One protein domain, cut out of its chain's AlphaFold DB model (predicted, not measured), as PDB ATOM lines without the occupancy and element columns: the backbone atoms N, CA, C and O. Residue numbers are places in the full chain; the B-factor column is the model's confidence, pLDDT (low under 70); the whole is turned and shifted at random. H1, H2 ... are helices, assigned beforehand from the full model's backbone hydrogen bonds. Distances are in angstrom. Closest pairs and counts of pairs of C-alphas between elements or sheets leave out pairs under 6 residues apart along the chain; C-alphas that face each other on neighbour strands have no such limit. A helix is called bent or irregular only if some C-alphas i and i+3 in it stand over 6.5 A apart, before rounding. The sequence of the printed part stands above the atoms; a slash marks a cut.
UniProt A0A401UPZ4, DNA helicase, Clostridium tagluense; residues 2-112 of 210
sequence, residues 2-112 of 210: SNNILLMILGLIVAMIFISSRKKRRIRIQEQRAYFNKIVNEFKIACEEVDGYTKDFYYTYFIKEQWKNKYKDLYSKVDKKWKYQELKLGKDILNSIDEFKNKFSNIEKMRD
ATOM      1  N   SER A   2     -18.490 -30.607 -74.009       70.88
ATOM      2  CA  SER A   2     -18.850 -29.749 -72.858       70.88
ATOM      3  C   SER A   2     -20.243 -30.003 -72.252       70.88
ATOM      4  O   SER A   2     -20.365 -29.985 -71.033       70.88
ATOM      5  N   ASN A   3     -21.273 -30.323 -73.050       74.88
ATOM      6  CA  ASN A   3     -22.636 -30.543 -72.527       74.88
ATOM      7  C   ASN A   3     -22.759 -31.790 -71.631       74.88
ATOM      8  O   ASN A   3     -23.449 -31.749 -70.616       74.88
ATOM      9  N   ASN A   4     -22.048 -32.875 -71.955       82.25
ATOM     10  CA  ASN A   4     -22.033 -34.087 -71.125       82.25
ATOM     11  C   ASN A   4     -21.288 -33.852 -69.805       82.25
ATOM     12  O   ASN A   4     -21.708 -34.349 -68.766       82.25
ATOM     13  N   ILE A   5     -20.219 -33.049 -69.833       84.44
ATOM     14  CA  ILE A   5     -19.472 -32.653 -68.634       84.44
ATOM     15  C   ILE A   5     -20.347 -31.765 -67.738       84.44
ATOM     16  O   ILE A   5     -20.410 -31.994 -66.533       84.44
ATOM     17  N   LEU A   6     -21.086 -30.812 -68.316       81.69
ATOM     18  CA  LEU A   6     -22.008 -29.946 -67.576       81.69
ATOM     19  C   LEU A   6     -23.154 -30.739 -66.924       81.69
ATOM     20  O   LEU A   6     -23.443 -30.533 -65.747       81.69
ATOM     21  N   LEU A   7     -23.760 -31.687 -67.649       84.44
ATOM     22  CA  LEU A   7     -24.781 -32.600 -67.113       84.44
ATOM     23  C   LEU A   7     -24.234 -33.470 -65.973       84.44
ATOM     24  O   LEU A   7     -24.912 -33.669 -64.965       84.44
ATOM     25  N   MET A   8     -22.995 -33.951 -66.097       87.62
ATOM     26  CA  MET A   8     -22.341 -34.757 -65.065       87.62
ATOM     27  C   MET A   8     -22.038 -33.932 -63.802       87.62
ATOM     28  O   MET A   8     -22.293 -34.393 -62.690       87.62
ATOM     29  N   ILE A   9     -21.575 -32.685 -63.960       87.19
ATOM     30  CA  ILE A   9     -21.358 -31.742 -62.851       87.19
ATOM     31  C   ILE A   9     -22.685 -31.405 -62.157       87.19
ATOM     32  O   ILE A   9     -22.761 -31.446 -60.929       87.19
ATOM     33  N   LEU A  10     -23.751 -31.140 -62.921       87.56
ATOM     34  CA  LEU A  10     -25.085 -30.877 -62.375       87.56
ATOM     35  C   LEU A  10     -25.608 -32.084 -61.577       87.56
ATOM     36  O   LEU A  10     -26.112 -31.920 -60.465       87.56
ATOM     37  N   GLY A  11     -25.420 -33.300 -62.100       88.50
ATOM     38  CA  GLY A  11     -25.764 -34.545 -61.410       88.50
ATOM     39  C   GLY A  11     -25.020 -34.725 -60.083       88.50
ATOM     40  O   GLY A  11     -25.636 -35.087 -59.077       88.50
ATOM     41  N   LEU A  12     -23.721 -34.410 -60.039       90.12
ATOM     42  CA  LEU A  12     -22.917 -34.462 -58.811       90.12
ATOM     43  C   LEU A  12     -23.373 -33.429 -57.770       90.12
ATOM     44  O   LEU A  12     -23.473 -33.762 -56.589       90.12
ATOM     45  N   ILE A  13     -23.709 -32.205 -58.189       89.62
ATOM     46  CA  ILE A  13     -24.228 -31.156 -57.295       89.62
ATOM     47  C   ILE A  13     -25.567 -31.585 -56.681       89.62
ATOM     48  O   ILE A  13     -25.742 -31.510 -55.461       89.62
ATOM     49  N   VAL A  14     -26.495 -32.099 -57.495       89.50
ATOM     50  CA  VAL A  14     -27.790 -32.615 -57.017       89.50
ATOM     51  C   VAL A  14     -27.584 -33.774 -56.035       89.50
ATOM     52  O   VAL A  14     -28.204 -33.795 -54.968       89.50
ATOM     53  N   ALA A  15     -26.666 -34.699 -56.333       87.25
ATOM     54  CA  ALA A  15     -26.324 -35.798 -55.435       87.25
ATOM     55  C   ALA A  15     -25.743 -35.301 -54.097       87.25
ATOM     56  O   ALA A  15     -26.160 -35.776 -53.039       87.25
ATOM     57  N   MET A  16     -24.846 -34.307 -54.106       86.69
ATOM     58  CA  MET A  16     -24.293 -33.712 -52.880       86.69
ATOM     59  C   MET A  16     -25.367 -33.016 -52.032       86.69
ATOM     60  O   MET A  16     -25.406 -33.216 -50.814       86.69
ATOM     61  N   ILE A  17     -26.278 -32.253 -52.649       87.56
ATOM     62  CA  ILE A  17     -27.422 -31.628 -51.959       87.56
ATOM     63  C   ILE A  17     -28.308 -32.707 -51.324       87.56
ATOM     64  O   ILE A  17     -28.714 -32.605 -50.160       87.56
ATOM     65  N   PHE A  18     -28.573 -33.787 -52.055       86.56
ATOM     66  CA  PHE A  18     -29.378 -34.900 -51.571       86.56
ATOM     67  C   PHE A  18     -28.712 -35.659 -50.409       86.56
ATOM     68  O   PHE A  18     -29.360 -35.982 -49.411       86.56
ATOM     69  N   ILE A  19     -27.402 -35.892 -50.471       85.00
ATOM     70  CA  ILE A  19     -26.632 -36.511 -49.382       85.00
ATOM     71  C   ILE A  19     -26.609 -35.600 -48.147       85.00
ATOM     72  O   ILE A  19     -26.881 -36.058 -47.033       85.00
ATOM     73  N   SER A  20     -26.348 -34.304 -48.335       81.69
ATOM     74  CA  SER A  20     -26.324 -33.301 -47.263       81.69
ATOM     75  C   SER A  20     -27.683 -33.182 -46.565       81.69
ATOM     76  O   SER A  20     -27.771 -33.236 -45.335       81.69
ATOM     77  N   SER A  21     -28.772 -33.119 -47.335       80.81
ATOM     78  CA  SER A  21     -30.137 -33.087 -46.799       80.81
ATOM     79  C   SER A  21     -30.505 -34.376 -46.053       80.81
ATOM     80  O   SER A  21     -31.069 -34.307 -44.956       80.81
ATOM     81  N   ARG A  22     -30.115 -35.557 -46.559       85.00
ATOM     82  CA  ARG A  22     -30.274 -36.838 -45.846       85.00
ATOM     83  C   ARG A  22     -29.500 -36.869 -44.528       85.00
ATOM     84  O   ARG A  22     -30.048 -37.332 -43.527       85.00
ATOM     85  N   LYS A  23     -28.263 -36.361 -44.498       85.38
ATOM     86  CA  LYS A  23     -27.446 -36.273 -43.275       85.38
ATOM     87  C   LYS A  23     -28.108 -35.366 -42.234       85.38
ATOM     88  O   LYS A  23     -28.297 -35.799 -41.100       85.38
ATOM     89  N   LYS A  24     -28.565 -34.170 -42.633       84.44
ATOM     90  CA  LYS A  24     -29.319 -33.250 -41.758       84.44
ATOM     91  C   LYS A  24     -30.604 -33.888 -41.214       84.44
ATOM     92  O   LYS A  24     -30.889 -33.770 -40.025       84.44
ATOM     93  N   ARG A  25     -31.358 -34.617 -42.051       85.62
ATOM     94  CA  ARG A  25     -32.567 -35.345 -41.621       85.62
ATOM     95  C   ARG A  25     -32.252 -36.426 -40.585       85.62
ATOM     96  O   ARG A  25     -32.980 -36.537 -39.605       85.62
ATOM     97  N   ARG A  26     -31.190 -37.216 -40.787       86.31
ATOM     98  CA  ARG A  26     -30.778 -38.270 -39.841       86.31
ATOM     99  C   ARG A  26     -30.420 -37.700 -38.471       86.31
ATOM    100  O   ARG A  26     -30.925 -38.214 -37.480       86.31
ATOM    101  N   ILE A  27     -29.626 -36.627 -38.436       87.12
ATOM    102  CA  ILE A  27     -29.241 -35.942 -37.191       87.12
ATOM    103  C   ILE A  27     -30.491 -35.442 -36.459       87.12
ATOM    104  O   ILE A  27     -30.708 -35.808 -35.310       87.12
ATOM    105  N   ARG A  28     -31.388 -34.735 -37.160       86.12
ATOM    106  CA  ARG A  28     -32.652 -34.255 -36.579       86.12
ATOM    107  C   ARG A  28     -33.501 -35.391 -35.996       86.12
ATOM    108  O   ARG A  28     -34.049 -35.250 -34.909       86.12
ATOM    109  N   ILE A  29     -33.633 -36.514 -36.708       86.94
ATOM    110  CA  ILE A  29     -34.382 -37.684 -36.214       86.94
ATOM    111  C   ILE A  29     -33.723 -38.249 -34.951       86.94
ATOM    112  O   ILE A  29     -34.423 -38.588 -34.001       86.94
ATOM    113  N   GLN A  30     -32.393 -38.348 -34.920       89.19
ATOM    114  CA  GLN A  30     -31.653 -38.852 -33.764       89.19
ATOM    115  C   GLN A  30     -31.805 -37.937 -32.540       89.19
ATOM    116  O   GLN A  30     -32.068 -38.437 -31.449       89.19
ATOM    117  N   GLU A  31     -31.724 -36.619 -32.723       89.19
ATOM    118  CA  GLU A  31     -31.958 -35.624 -31.667       89.19
ATOM    119  C   GLU A  31     -33.384 -35.712 -31.110       89.19
ATOM    120  O   GLU A  31     -33.576 -35.754 -29.897       89.19
ATOM    121  N   GLN A  32     -34.395 -35.817 -31.982       89.56
ATOM    122  CA  GLN A  32     -35.792 -35.953 -31.554       89.56
ATOM    123  C   GLN A  32     -36.052 -37.275 -30.822       89.56
ATOM    124  O   GLN A  32     -36.787 -37.297 -29.835       89.56
ATOM    125  N   ARG A  33     -35.425 -38.377 -31.259       89.81
ATOM    126  CA  ARG A  33     -35.470 -39.656 -30.532       89.81
ATOM    127  C   ARG A  33     -34.864 -39.532 -29.141       89.81
ATOM    128  O   ARG A  33     -35.493 -39.941 -28.173       89.81
ATOM    129  N   ALA A  34     -33.658 -38.970 -29.048       90.31
ATOM    130  CA  ALA A  34     -32.966 -38.782 -27.777       90.31
ATOM    131  C   ALA A  34     -33.793 -37.916 -26.819       90.31
ATOM    132  O   ALA A  34     -33.919 -38.243 -25.642       90.31
ATOM    133  N   TYR A  35     -34.427 -36.868 -27.345       90.62
ATOM    134  CA  TYR A  35     -35.358 -36.046 -26.589       90.62
ATOM    135  C   TYR A  35     -36.538 -36.861 -26.040       90.62
ATOM    136  O   TYR A  35     -36.776 -36.832 -24.836       90.62
ATOM    137  N   PHE A  36     -37.252 -37.622 -26.879       91.06
ATOM    138  CA  PHE A  36     -38.403 -38.411 -26.418       91.06
ATOM    139  C   PHE A  36     -38.026 -39.497 -25.411       91.06
ATOM    140  O   PHE A  36     -38.773 -39.718 -24.463       91.06
ATOM    141  N   ASN A  37     -36.855 -40.120 -25.560       89.50
ATOM    142  CA  ASN A  37     -36.331 -41.047 -24.556       89.50
ATOM    143  C   ASN A  37     -36.125 -40.364 -23.194       89.50
ATOM    144  O   ASN A  37     -36.362 -40.984 -22.165       89.50
ATOM    145  N   LYS A  38     -35.702 -39.092 -23.177       92.06
ATOM    146  CA  LYS A  38     -35.491 -38.331 -21.937       92.06
ATOM    147  C   LYS A  38     -36.804 -37.939 -21.255       92.06
ATOM    148  O   LYS A  38     -36.859 -37.918 -20.032       92.06
ATOM    149  N   ILE A  39     -37.838 -37.628 -22.037       92.00
ATOM    150  CA  ILE A  39     -39.104 -37.084 -21.522       92.00
ATOM    151  C   ILE A  39     -40.234 -38.117 -21.418       92.00
ATOM    152  O   ILE A  39     -41.351 -37.756 -21.069       92.00
ATOM    153  N   VAL A  40     -39.985 -39.398 -21.719       93.75
ATOM    154  CA  VAL A  40     -41.034 -40.435 -21.678       93.75
ATOM    155  C   VAL A  40     -41.725 -40.509 -20.313       93.75
ATOM    156  O   VAL A  40     -42.943 -40.650 -20.243       93.75
ATOM    157  N   ASN A  41     -40.957 -40.339 -19.236       95.25
ATOM    158  CA  ASN A  41     -41.489 -40.348 -17.878       95.25
ATOM    159  C   ASN A  41     -42.427 -39.165 -17.614       95.25
ATOM    160  O   ASN A  41     -43.359 -39.315 -16.837       95.25
ATOM    161  N   GLU A  42     -42.253 -38.023 -18.288       96.44
ATOM    162  CA  GLU A  42     -43.173 -36.886 -18.148       96.44
ATOM    163  C   GLU A  42     -44.573 -37.228 -18.679       96.44
ATOM    164  O   GLU A  42     -45.562 -36.824 -18.074       96.44
ATOM    165  N   PHE A  43     -44.681 -38.016 -19.760       96.50
ATOM    166  CA  PHE A  43     -45.982 -38.496 -20.246       96.50
ATOM    167  C   PHE A  43     -46.649 -39.435 -19.242       96.50
ATOM    168  O   PHE A  43     -47.841 -39.299 -18.981       96.50
ATOM    169  N   LYS A  44     -45.874 -40.360 -18.663       95.88
ATOM    170  CA  LYS A  44     -46.375 -41.320 -17.668       95.88
ATOM    171  C   LYS A  44     -46.870 -40.605 -16.412       95.88
ATOM    172  O   LYS A  44     -48.012 -40.807 -16.021       95.88
ATOM    173  N   ILE A  45     -46.069 -39.681 -15.877       96.19
ATOM    174  CA  ILE A  45     -46.447 -38.839 -14.731       96.19
ATOM    175  C   ILE A  45     -47.721 -38.044 -15.042       96.19
ATOM    176  O   ILE A  45     -48.638 -38.001 -14.227       96.19
ATOM    177  N   ALA A  46     -47.823 -37.452 -16.236       96.12
ATOM    178  CA  ALA A  46     -49.020 -36.715 -16.628       96.12
ATOM    179  C   ALA A  46     -50.276 -37.603 -16.643       96.12
ATOM    180  O   ALA A  46     -51.336 -37.152 -16.206       96.12
ATOM    181  N   CYS A  47     -50.165 -38.842 -17.130       95.31
ATOM    182  CA  CYS A  47     -51.250 -39.824 -17.120       95.31
ATOM    183  C   CYS A  47     -51.641 -40.242 -15.695       95.31
ATOM    184  O   CYS A  47     -52.827 -40.220 -15.368       95.31
ATOM    185  N   GLU A  48     -50.657 -40.564 -14.852       93.88
ATOM    186  CA  GLU A  48     -50.860 -40.973 -13.457       93.88
ATOM    187  C   GLU A  48     -51.538 -39.877 -12.623       93.88
ATOM    188  O   GLU A  48     -52.428 -40.174 -11.829       93.88
ATOM    189  N   GLU A  49     -51.176 -38.605 -12.832       92.69
ATOM    190  CA  GLU A  49     -51.812 -37.475 -12.144       92.69
ATOM    191  C   GLU A  49     -53.312 -37.381 -12.456       92.69
ATOM    192  O   GLU A  49     -54.113 -37.207 -11.538       92.69
ATOM    193  N   VAL A  50     -53.715 -37.550 -13.724       90.25
ATOM    194  CA  VAL A  50     -55.144 -37.549 -14.101       90.25
ATOM    195  C   VAL A  50     -55.892 -38.685 -13.421       90.25
ATOM    196  O   VAL A  50     -56.988 -38.471 -12.906       90.25
ATOM    197  N   ASP A  51     -55.302 -39.878 -13.404       87.81
ATOM    198  CA  ASP A  51     -55.926 -41.065 -12.815       87.81
ATOM    199  C   ASP A  51     -56.000 -40.976 -11.283       87.81
ATOM    200  O   ASP A  51     -56.889 -41.557 -10.653       87.81
ATOM    201  N   GLY A  52     -55.087 -40.216 -10.673       83.88
ATOM    202  CA  GLY A  52     -55.102 -39.890  -9.252       83.88
ATOM    203  C   GLY A  52     -56.281 -39.003  -8.849       83.88
ATOM    204  O   GLY A  52     -56.880 -39.242  -7.803       83.88
ATOM    205  N   TYR A  53     -56.663 -38.028  -9.681       77.12
ATOM    206  CA  TYR A  53     -57.757 -37.097  -9.364       77.12
ATOM    207  C   TYR A  53     -59.144 -37.753  -9.329       77.12
ATOM    208  O   TYR A  53     -60.071 -37.180  -8.767       77.12
ATOM    209  N   THR A  54     -59.301 -38.955  -9.890       70.00
ATOM    210  CA  THR A  54     -60.601 -39.627 -10.043       70.00
ATOM    211  C   THR A  54     -60.908 -40.679  -8.973       70.00
ATOM    212  O   THR A  54     -61.642 -41.627  -9.243       70.00
ATOM    213  N   LYS A  55     -60.333 -40.583  -7.770       69.50
ATOM    214  CA  LYS A  55     -60.520 -41.625  -6.744       69.50
ATOM    215  C   LYS A  55     -61.608 -41.286  -5.732       69.50
ATOM    216  O   LYS A  55     -62.605 -41.995  -5.699       69.50
ATOM    217  N   ASP A  56     -61.485 -40.167  -5.019       76.06
ATOM    218  CA  ASP A  56     -62.321 -39.930  -3.827       76.06
ATOM    219  C   ASP A  56     -62.991 -38.545  -3.766       76.06
ATOM    220  O   ASP A  56     -63.789 -38.279  -2.868       76.06
ATOM    221  N   PHE A  57     -62.709 -37.656  -4.724       86.12
ATOM    222  CA  PHE A  57     -63.118 -36.248  -4.667       86.12
ATOM    223  C   PHE A  57     -63.738 -35.776  -5.973       86.12
ATOM    224  O   PHE A  57     -63.432 -36.294  -7.042       86.12
ATOM    225  N   TYR A  58     -64.575 -34.743  -5.896       93.06
ATOM    226  CA  TYR A  58     -65.141 -34.110  -7.079       93.06
ATOM    227  C   TYR A  58     -64.031 -33.516  -7.961       93.06
ATOM    228  O   TYR A  58     -63.207 -32.719  -7.501       93.06
ATOM    229  N   TYR A  59     -64.013 -33.854  -9.252       94.75
ATOM    230  CA  TYR A  59     -62.993 -33.357 -10.170       94.75
ATOM    231  C   TYR A  59     -63.361 -31.949 -10.665       94.75
ATOM    232  O   TYR A  59     -64.067 -31.765 -11.660       94.75
ATOM    233  N   THR A  60     -62.874 -30.932  -9.956       95.38
ATOM    234  CA  THR A  60     -63.173 -29.526 -10.259       95.38
ATOM    235  C   THR A  60     -62.588 -29.058 -11.593       95.38
ATOM    236  O   THR A  60     -61.577 -29.563 -12.093       95.38
ATOM    237  N   TYR A  61     -63.196 -28.014 -12.153       95.31
ATOM    238  CA  TYR A  61     -62.663 -27.283 -13.297       95.31
ATOM    239  C   TYR A  61     -61.235 -26.775 -13.041       95.31
ATOM    240  O   TYR A  61     -60.388 -26.854 -13.927       95.31
ATOM    241  N   PHE A  62     -60.943 -26.307 -11.824       94.62
ATOM    242  CA  PHE A  62     -59.630 -25.772 -11.466       94.62
ATOM    243  C   PHE A  62     -58.517 -26.817 -11.559       94.62
ATOM    244  O   PHE A  62     -57.508 -26.555 -12.209       94.62
ATOM    245  N   ILE A  63     -58.714 -28.011 -10.988       93.62
ATOM    246  CA  ILE A  63     -57.728 -29.105 -11.071       93.62
ATOM    247  C   ILE A  63     -57.476 -29.465 -12.542       93.62
ATOM    248  O   ILE A  63     -56.330 -29.622 -12.971       93.62
ATOM    249  N   LYS A  64     -58.547 -29.521 -13.346       95.19
ATOM    250  CA  LYS A  64     -58.464 -29.817 -14.781       95.19
ATOM    251  C   LYS A  64     -57.630 -28.763 -15.518       95.19
ATOM    252  O   LYS A  64     -56.765 -29.114 -16.319       95.19
ATOM    253  N   GLU A  65     -57.865 -27.478 -15.251       96.19
ATOM    254  CA  GLU A  65     -57.096 -26.378 -15.849       96.19
ATOM    255  C   GLU A  65     -55.642 -26.347 -15.373       96.19
ATOM    256  O   GLU A  65     -54.745 -26.116 -16.183       96.19
ATOM    257  N   GLN A  66     -55.371 -26.617 -14.093       95.25
ATOM    258  CA  GLN A  66     -54.002 -26.731 -13.585       95.25
ATOM    259  C   GLN A  66     -53.228 -27.813 -14.338       95.25
ATOM    260  O   GLN A  66     -52.124 -27.560 -14.824       95.25
ATOM    261  N   TRP A  67     -53.831 -28.992 -14.499       96.56
ATOM    262  CA  TRP A  67     -53.224 -30.088 -15.243       96.56
ATOM    263  C   TRP A  67     -53.026 -29.734 -16.725       96.56
ATOM    264  O   TRP A  67     -51.927 -29.898 -17.263       96.56
ATOM    265  N   LYS A  68     -54.040 -29.156 -17.388       97.00
ATOM    266  CA  LYS A  68     -53.923 -28.736 -18.793       97.00
ATOM    267  C   LYS A  68     -52.826 -27.704 -19.006       97.00
ATOM    268  O   LYS A  68     -52.046 -27.839 -19.946       97.00
ATOM    269  N   ASN A  69     -52.745 -26.697 -18.144       97.69
ATOM    270  CA  ASN A  69     -51.727 -25.658 -18.243       97.69
ATOM    271  C   ASN A  69     -50.327 -26.218 -17.984       97.69
ATOM    272  O   ASN A  69     -49.411 -25.911 -18.747       97.69
ATOM    273  N   LYS A  70     -50.176 -27.106 -16.991       97.38
ATOM    274  CA  LYS A  70     -48.909 -27.783 -16.680       97.38
ATOM    275  C   LYS A  70     -48.353 -28.565 -17.875       97.38
ATOM    276  O   LYS A  70     -47.157 -28.497 -18.139       97.38
ATOM    277  N   TYR A  71     -49.207 -29.263 -18.630       97.12
ATOM    278  CA  TYR A  71     -48.773 -30.144 -19.725       97.12
ATOM    279  C   TYR A  71     -49.030 -29.609 -21.142       97.12
ATOM    280  O   TYR A  71     -48.773 -30.311 -22.124       97.12
ATOM    281  N   LYS A  72     -49.477 -28.357 -21.288       96.19
ATOM    282  CA  LYS A  72     -49.758 -27.723 -22.590       96.19
ATOM    283  C   LYS A  72     -48.553 -27.750 -23.530       96.19
ATOM    284  O   LYS A  72     -48.679 -28.105 -24.705       96.19
ATOM    285  N   ASP A  73     -47.375 -27.412 -23.012       93.25
ATOM    286  CA  ASP A  73     -46.144 -27.395 -23.805       93.25
ATOM    287  C   ASP A  73     -45.714 -28.804 -24.212       93.25
ATOM    288  O   ASP A  73     -45.253 -29.007 -25.340       93.25
ATOM    289  N   LEU A  74     -45.903 -29.787 -23.328       93.50
ATOM    290  CA  LEU A  74     -45.649 -31.197 -23.609       93.50
ATOM    291  C   LEU A  74     -46.574 -31.707 -24.726       93.50
ATOM    292  O   LEU A  74     -46.096 -32.294 -25.698       93.50
ATOM    293  N   TYR A  75     -47.867 -31.384 -24.653       94.94
ATOM    294  CA  TYR A  75     -48.855 -31.706 -25.684       94.94
ATOM    295  C   TYR A  75     -48.529 -31.070 -27.037       94.94
ATOM    296  O   TYR A  75     -48.535 -31.756 -28.059       94.94
ATOM    297  N   SER A  76     -48.132 -29.793 -27.065       91.00
ATOM    298  CA  SER A  76     -47.792 -29.100 -28.319       91.00
ATOM    299  C   SER A  76     -46.695 -29.811 -29.134       91.00
ATOM    300  O   SER A  76     -46.710 -29.793 -30.371       91.00
ATOM    301  N   LYS A  77     -45.758 -30.483 -28.445       87.50
ATOM    302  CA  LYS A  77     -44.635 -31.207 -29.059       87.50
ATOM    303  C   LYS A  77     -45.098 -32.453 -29.815       87.50
ATOM    304  O   LYS A  77     -44.544 -32.751 -30.872       87.50
ATOM    305  N   VAL A  78     -46.112 -33.143 -29.294       89.25
ATOM    306  CA  VAL A  78     -46.632 -34.413 -29.832       89.25
ATOM    307  C   VAL A  78     -47.886 -34.248 -30.694       89.25
ATOM    308  O   VAL A  78     -48.225 -35.144 -31.467       89.25
ATOM    309  N   ASP A  79     -48.580 -33.118 -30.588       85.81
ATOM    310  CA  ASP A  79     -49.759 -32.828 -31.405       85.81
ATOM    311  C   ASP A  79     -49.376 -32.271 -32.784       85.81
ATOM    312  O   ASP A  79     -49.786 -32.804 -33.812       85.81
ATOM    313  N   LYS A  80     -48.528 -31.231 -32.822       73.81
ATOM    314  CA  LYS A  80     -48.265 -30.468 -34.060       73.81
ATOM    315  C   LYS A  80     -46.795 -30.357 -34.430       73.81
ATOM    316  O   LYS A  80     -46.472 -30.214 -35.606       73.81
ATOM    317  N   LYS A  81     -45.895 -30.375 -33.442       75.75
ATOM    318  CA  LYS A  81     -44.489 -30.030 -33.682       75.75
ATOM    319  C   LYS A  81     -43.736 -31.153 -34.384       75.75
ATOM    320  O   LYS A  81     -43.050 -30.893 -35.372       75.75
ATOM    321  N   TRP A  82     -43.811 -32.380 -33.869       78.19
ATOM    322  CA  TRP A  82     -43.002 -33.498 -34.353       78.19
ATOM    323  C   TRP A  82     -43.874 -34.667 -34.811       78.19
ATOM    324  O   TRP A  82     -44.759 -35.119 -34.090       78.19
ATOM    325  N   LYS A  83     -43.564 -35.214 -35.993       82.12
ATOM    326  CA  LYS A  83     -44.143 -36.468 -36.492       82.12
ATOM    327  C   LYS A  83     -43.482 -37.658 -35.797       82.12
ATOM    328  O   LYS A  83     -42.668 -38.365 -36.391       82.12
ATOM    329  N   TYR A  84     -43.772 -37.837 -34.510       84.44
ATOM    330  CA  TYR A  84     -43.109 -38.839 -33.670       84.44
ATOM    331  C   TYR A  84     -43.306 -40.276 -34.177       84.44
ATOM    332  O   TYR A  84     -42.435 -41.119 -33.964       84.44
ATOM    333  N   GLN A  85     -44.373 -40.539 -34.938       85.38
ATOM    334  CA  GLN A  85     -44.603 -41.831 -35.589       85.38
ATOM    335  C   GLN A  85     -43.505 -42.177 -36.614       85.38
ATOM    336  O   GLN A  85     -43.158 -43.344 -36.788       85.38
ATOM    337  N   GLU A  86     -42.882 -41.180 -37.255       85.94
ATOM    338  CA  GLU A  86     -41.779 -41.395 -38.206       85.94
ATOM    339  C   GLU A  86     -40.432 -41.652 -37.506       85.94
ATOM    340  O   GLU A  86     -39.452 -42.063 -38.137       85.94
ATOM    341  N   LEU A  87     -40.357 -41.427 -36.190       86.12
ATOM    342  CA  LEU A  87     -39.112 -41.502 -35.438       86.12
ATOM    343  C   LEU A  87     -38.717 -42.930 -35.064       86.12
ATOM    344  O   LEU A  87     -37.638 -43.080 -34.519       86.12
ATOM    345  N   LYS A  88     -39.476 -43.986 -35.384       88.62
ATOM    346  CA  LYS A  88     -39.180 -45.383 -34.968       88.62
ATOM    347  C   LYS A  88     -38.776 -45.483 -33.480       88.62
ATOM    348  O   LYS A  88     -37.718 -46.022 -33.152       88.62
ATOM    349  N   LEU A  89     -39.569 -44.862 -32.608       89.88
ATOM    350  CA  LEU A  89     -39.396 -44.937 -31.155       89.88
ATOM    351  C   LEU A  89     -39.748 -46.343 -30.648       89.88
ATOM    352  O   LEU A  89     -40.422 -47.109 -31.340       89.88
ATOM    353  N   GLY A  90     -39.299 -46.677 -29.437       91.56
ATOM    354  CA  GLY A  90     -39.716 -47.906 -28.761       91.56
ATOM    355  C   GLY A  90     -41.227 -47.923 -28.504       91.56
ATOM    356  O   GLY A  90     -41.838 -46.874 -28.301       91.56
ATOM    357  N   LYS A  91     -41.829 -49.119 -28.493       91.50
ATOM    358  CA  LYS A  91     -43.285 -49.294 -28.351       91.50
ATOM    359  C   LYS A  91     -43.835 -48.681 -27.055       91.50
ATOM    360  O   LYS A  91     -44.873 -48.040 -27.093       91.50
ATOM    361  N   ASP A  92     -43.106 -48.812 -25.947       91.00
ATOM    362  CA  ASP A  92     -43.461 -48.208 -24.651       91.00
ATOM    363  C   ASP A  92     -43.601 -46.676 -24.733       91.00
ATOM    364  O   ASP A  92     -44.564 -46.095 -24.234       91.00
ATOM    365  N   ILE A  93     -42.682 -46.019 -25.444       93.12
ATOM    366  CA  ILE A  93     -42.694 -44.563 -25.623       93.12
ATOM    367  C   ILE A  93     -43.878 -44.147 -26.492       93.12
ATOM    368  O   ILE A  93     -44.563 -43.183 -26.164       93.12
ATOM    369  N   LEU A  94     -44.125 -44.868 -27.591       93.12
ATOM    370  CA  LEU A  94     -45.265 -44.596 -28.470       93.12
ATOM    371  C   LEU A  94     -46.587 -44.719 -27.709       93.12
ATOM    372  O   LEU A  94     -47.383 -43.789 -27.746       93.12
ATOM    373  N   ASN A  95     -46.760 -45.803 -26.948       94.19
ATOM    374  CA  ASN A  95     -47.943 -46.009 -26.117       94.19
ATOM    375  C   ASN A  95     -48.114 -44.880 -25.091       94.19
ATOM    376  O   ASN A  95     -49.209 -44.347 -24.960       94.19
ATOM    377  N   SER A  96     -47.030 -44.475 -24.419       95.50
ATOM    378  CA  SER A  96     -47.062 -43.386 -23.430       95.50
ATOM    379  C   SER A  96     -47.466 -42.047 -24.065       95.50
ATOM    380  O   SER A  96     -48.248 -41.295 -23.488       95.50
ATOM    381  N   ILE A  97     -46.960 -41.746 -25.269       94.75
ATOM    382  CA  ILE A  97     -47.341 -40.541 -26.023       94.75
ATOM    383  C   ILE A  97     -48.818 -40.597 -26.418       94.75
ATOM    384  O   ILE A  97     -49.533 -39.613 -26.235       94.75
ATOM    385  N   ASP A  98     -49.270 -41.718 -26.980       94.25
ATOM    386  CA  ASP A  98     -50.639 -41.865 -27.475       94.25
ATOM    387  C   ASP A  98     -51.654 -41.818 -26.325       94.25
ATOM    388  O   ASP A  98     -52.670 -41.126 -26.431       94.25
ATOM    389  N   GLU A  99     -51.351 -42.461 -25.195       96.00
ATOM    390  CA  GLU A  99     -52.162 -42.390 -23.981       96.00
ATOM    391  C   GLU A  99     -52.254 -40.956 -23.452       96.00
ATOM    392  O   GLU A  99     -53.360 -40.442 -23.255       96.00
ATOM    393  N   PHE A 100     -51.116 -40.274 -23.296       97.12
ATOM    394  CA  PHE A 100     -51.091 -38.883 -22.852       97.12
ATOM    395  C   PHE A 100     -51.881 -37.973 -23.797       97.12
ATOM    396  O   PHE A 100     -52.702 -37.173 -23.346       97.12
ATOM    397  N   LYS A 101     -51.691 -38.103 -25.117       95.69
ATOM    398  CA  LYS A 101     -52.441 -37.324 -26.117       95.69
ATOM    399  C   LYS A 101     -53.937 -37.566 -26.016       95.69
ATOM    400  O   LYS A 101     -54.713 -36.615 -26.147       95.69
ATOM    401  N   ASN A 102     -54.336 -38.816 -25.801       95.69
ATOM    402  CA  ASN A 102     -55.729 -39.181 -25.640       95.69
ATOM    403  C   ASN A 102     -56.317 -38.555 -24.370       95.69
ATOM    404  O   ASN A 102     -57.352 -37.896 -24.458       95.69
ATOM    405  N   LYS A 103     -55.645 -38.683 -23.218       96.12
ATOM    406  CA  LYS A 103     -56.097 -38.063 -21.962       96.12
ATOM    407  C   LYS A 103     -56.148 -36.541 -22.077       96.12
ATOM    408  O   LYS A 103     -57.158 -35.943 -21.730       96.12
ATOM    409  N   PHE A 104     -55.120 -35.908 -22.646       97.12
ATOM    410  CA  PHE A 104     -55.061 -34.450 -22.781       97.12
ATOM    411  C   PHE A 104     -56.185 -33.887 -23.649       97.12
ATOM    412  O   PHE A 104     -56.807 -32.882 -23.296       97.12
ATOM    413  N   SER A 105     -56.468 -34.551 -24.770       95.62
ATOM    414  CA  SER A 105     -57.525 -34.137 -25.698       95.62
ATOM    415  C   SER A 105     -58.930 -34.371 -25.134       95.62
ATOM    416  O   SER A 105     -59.840 -33.617 -25.461       95.62
ATOM    417  N   ASN A 106     -59.110 -35.398 -24.296       96.25
ATOM    418  CA  ASN A 106     -60.424 -35.824 -23.802       96.25
ATOM    419  C   ASN A 106     -60.687 -35.471 -22.330       96.25
ATOM    420  O   ASN A 106     -61.696 -35.913 -21.778       96.25
ATOM    421  N   ILE A 107     -59.815 -34.691 -21.686       95.81
ATOM    422  CA  ILE A 107     -59.876 -34.453 -20.240       95.81
ATOM    423  C   ILE A 107     -61.200 -33.820 -19.792       95.81
ATOM    424  O   ILE A 107     -61.708 -34.169 -18.731       95.81
ATOM    425  N   GLU A 108     -61.800 -32.942 -20.604       95.25
ATOM    426  CA  GLU A 108     -63.125 -32.378 -20.328       95.25
ATOM    427  C   GLU A 108     -64.190 -33.470 -20.208       95.25
ATOM    428  O   GLU A 108     -64.878 -33.546 -19.191       95.25
ATOM    429  N   LYS A 109     -64.275 -34.357 -21.206       95.69
ATOM    430  CA  LYS A 109     -65.244 -35.455 -21.216       95.69
ATOM    431  C   LYS A 109     -64.984 -36.438 -20.076       95.69
ATOM    432  O   LYS A 109     -65.920 -36.850 -19.403       95.69
ATOM    433  N   MET A 110     -63.718 -36.786 -19.836       94.50
ATOM    434  CA  MET A 110     -63.334 -37.670 -18.731       94.50
ATOM    435  C   MET A 110     -63.781 -37.103 -17.379       94.50
ATOM    436  O   MET A 110     -64.334 -37.841 -16.565       94.50
ATOM    437  N   ARG A 111     -63.586 -35.795 -17.158       95.06
ATOM    438  CA  ARG A 111     -64.068 -35.092 -15.964       95.06
ATOM    439  C   ARG A 111     -65.590 -35.148 -15.858       95.06
ATOM    440  O   ARG A 111     -66.096 -35.479 -14.792       95.06
ATOM    441  N   ASP A 112     -66.312 -34.831 -16.930       95.06
ATOM    442  CA  ASP A 112     -67.779 -34.806 -16.909       95.06
ATOM    443  C   ASP A 112     -68.361 -36.201 -16.615       95.06
ATOM    444  O   ASP A 112     -69.232 -36.346 -15.752       95.06
TER     445      ASP A 112
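AT A GLANCE: This is residues 2 to 112 of the 210 residues of the protein "DNA helicase" of Clostridium tagluense (UniProt A0A401UPZ4). One very long bent helix, H1, sticks out as a free arm with residues 2 to 25 and runs on into a small helical body, where its second arm H1b, the bent helix H2 and the last helix H4 pack together. H4 crosses the body over H1b and both arms of H2, and short H3 packs on H1a at residues 29 to 33. The printed part has 111 residues with four named helices, H1, H2, H3 and H4 in that order, and no named strand, and its class is all helix. The whole is extended, with a radius of gyration of the C-alphas of 21.8 A and spans of 82 by 22 by 17 A; the arm makes much of the length.

IN THESE COORDINATES: H1, residues 2 to 53, was assigned as one helix by its hydrogen bonds but is bent, with C-alphas 38 and 41 7.5 A apart. Its arm H1a, residues 2 to 38, begins with C-alpha 2 at (-18.850, -29.749, -72.858) and is 54.3 A long; H1b, residues 41 to 53, is 18.6 A long. H2, residues 61 to 81, also assigned as one helix by its hydrogen bonds, is bent, with C-alphas 70 and 73 7.7 A apart; its arms are H2a, residues 61 to 70, 14.2 A long, and H2b, residues 73 to 81, 10.4 A long. H3 holds residues 84 to 87 and is 5.1 A long. H4, residues 91 to 112, is 30.7 A long, ends at C-alpha 112 at (-67.779, -34.806, -16.909), and is irregular, with C-alphas 105 and 108 8.0 A apart and a kink of 63 degrees near residue 106.

HOW THE PARTS SIT: H1a and H1b stand at a steep tilt of 41 degrees. With residues 29 to 33 alone H1a only just touches H3, with 3 pairs of C-alphas within 8 A; the closest C-alphas, of Ile 29 and Leu 87, are 6.1 A apart. H1b touches residues 96 to 103 of H4, the same way at a shallow tilt of 30 degrees; the closest C-alphas, of Phe 43 and Phe 100, are 5.7 A apart. H2a touches residues 104 to 111 of H4, opposite ways at a shallow tilt of 29 degrees, closest at the C-alphas of Lys 68 and Phe 104, 7.1 A. H2b touches residues 97 to 104 of H4, only just about perpendicular at 71 degrees, closest at the C-alphas of Tyr 75 and Lys 101, 6.7 A. The helix packing is mostly aligned, but only just, with 2 of 3 pairs at a shallow tilt. H1a and H2a are apart. In H1a, H1b and H2a every O i to N i+4 pair is within hydrogen-bond range, against 3 of 5 in H2b and 16 of 18 in H4; H3 is too short for such a pair.

THE WHOLE: The C-alphas of Ser 2 and Asp 56, the two farthest apart, are 82.2 A apart. The printed part has no cut and no long link. The mean pLDDT of the printed part is 89.7, and residue 55 alone is under 70.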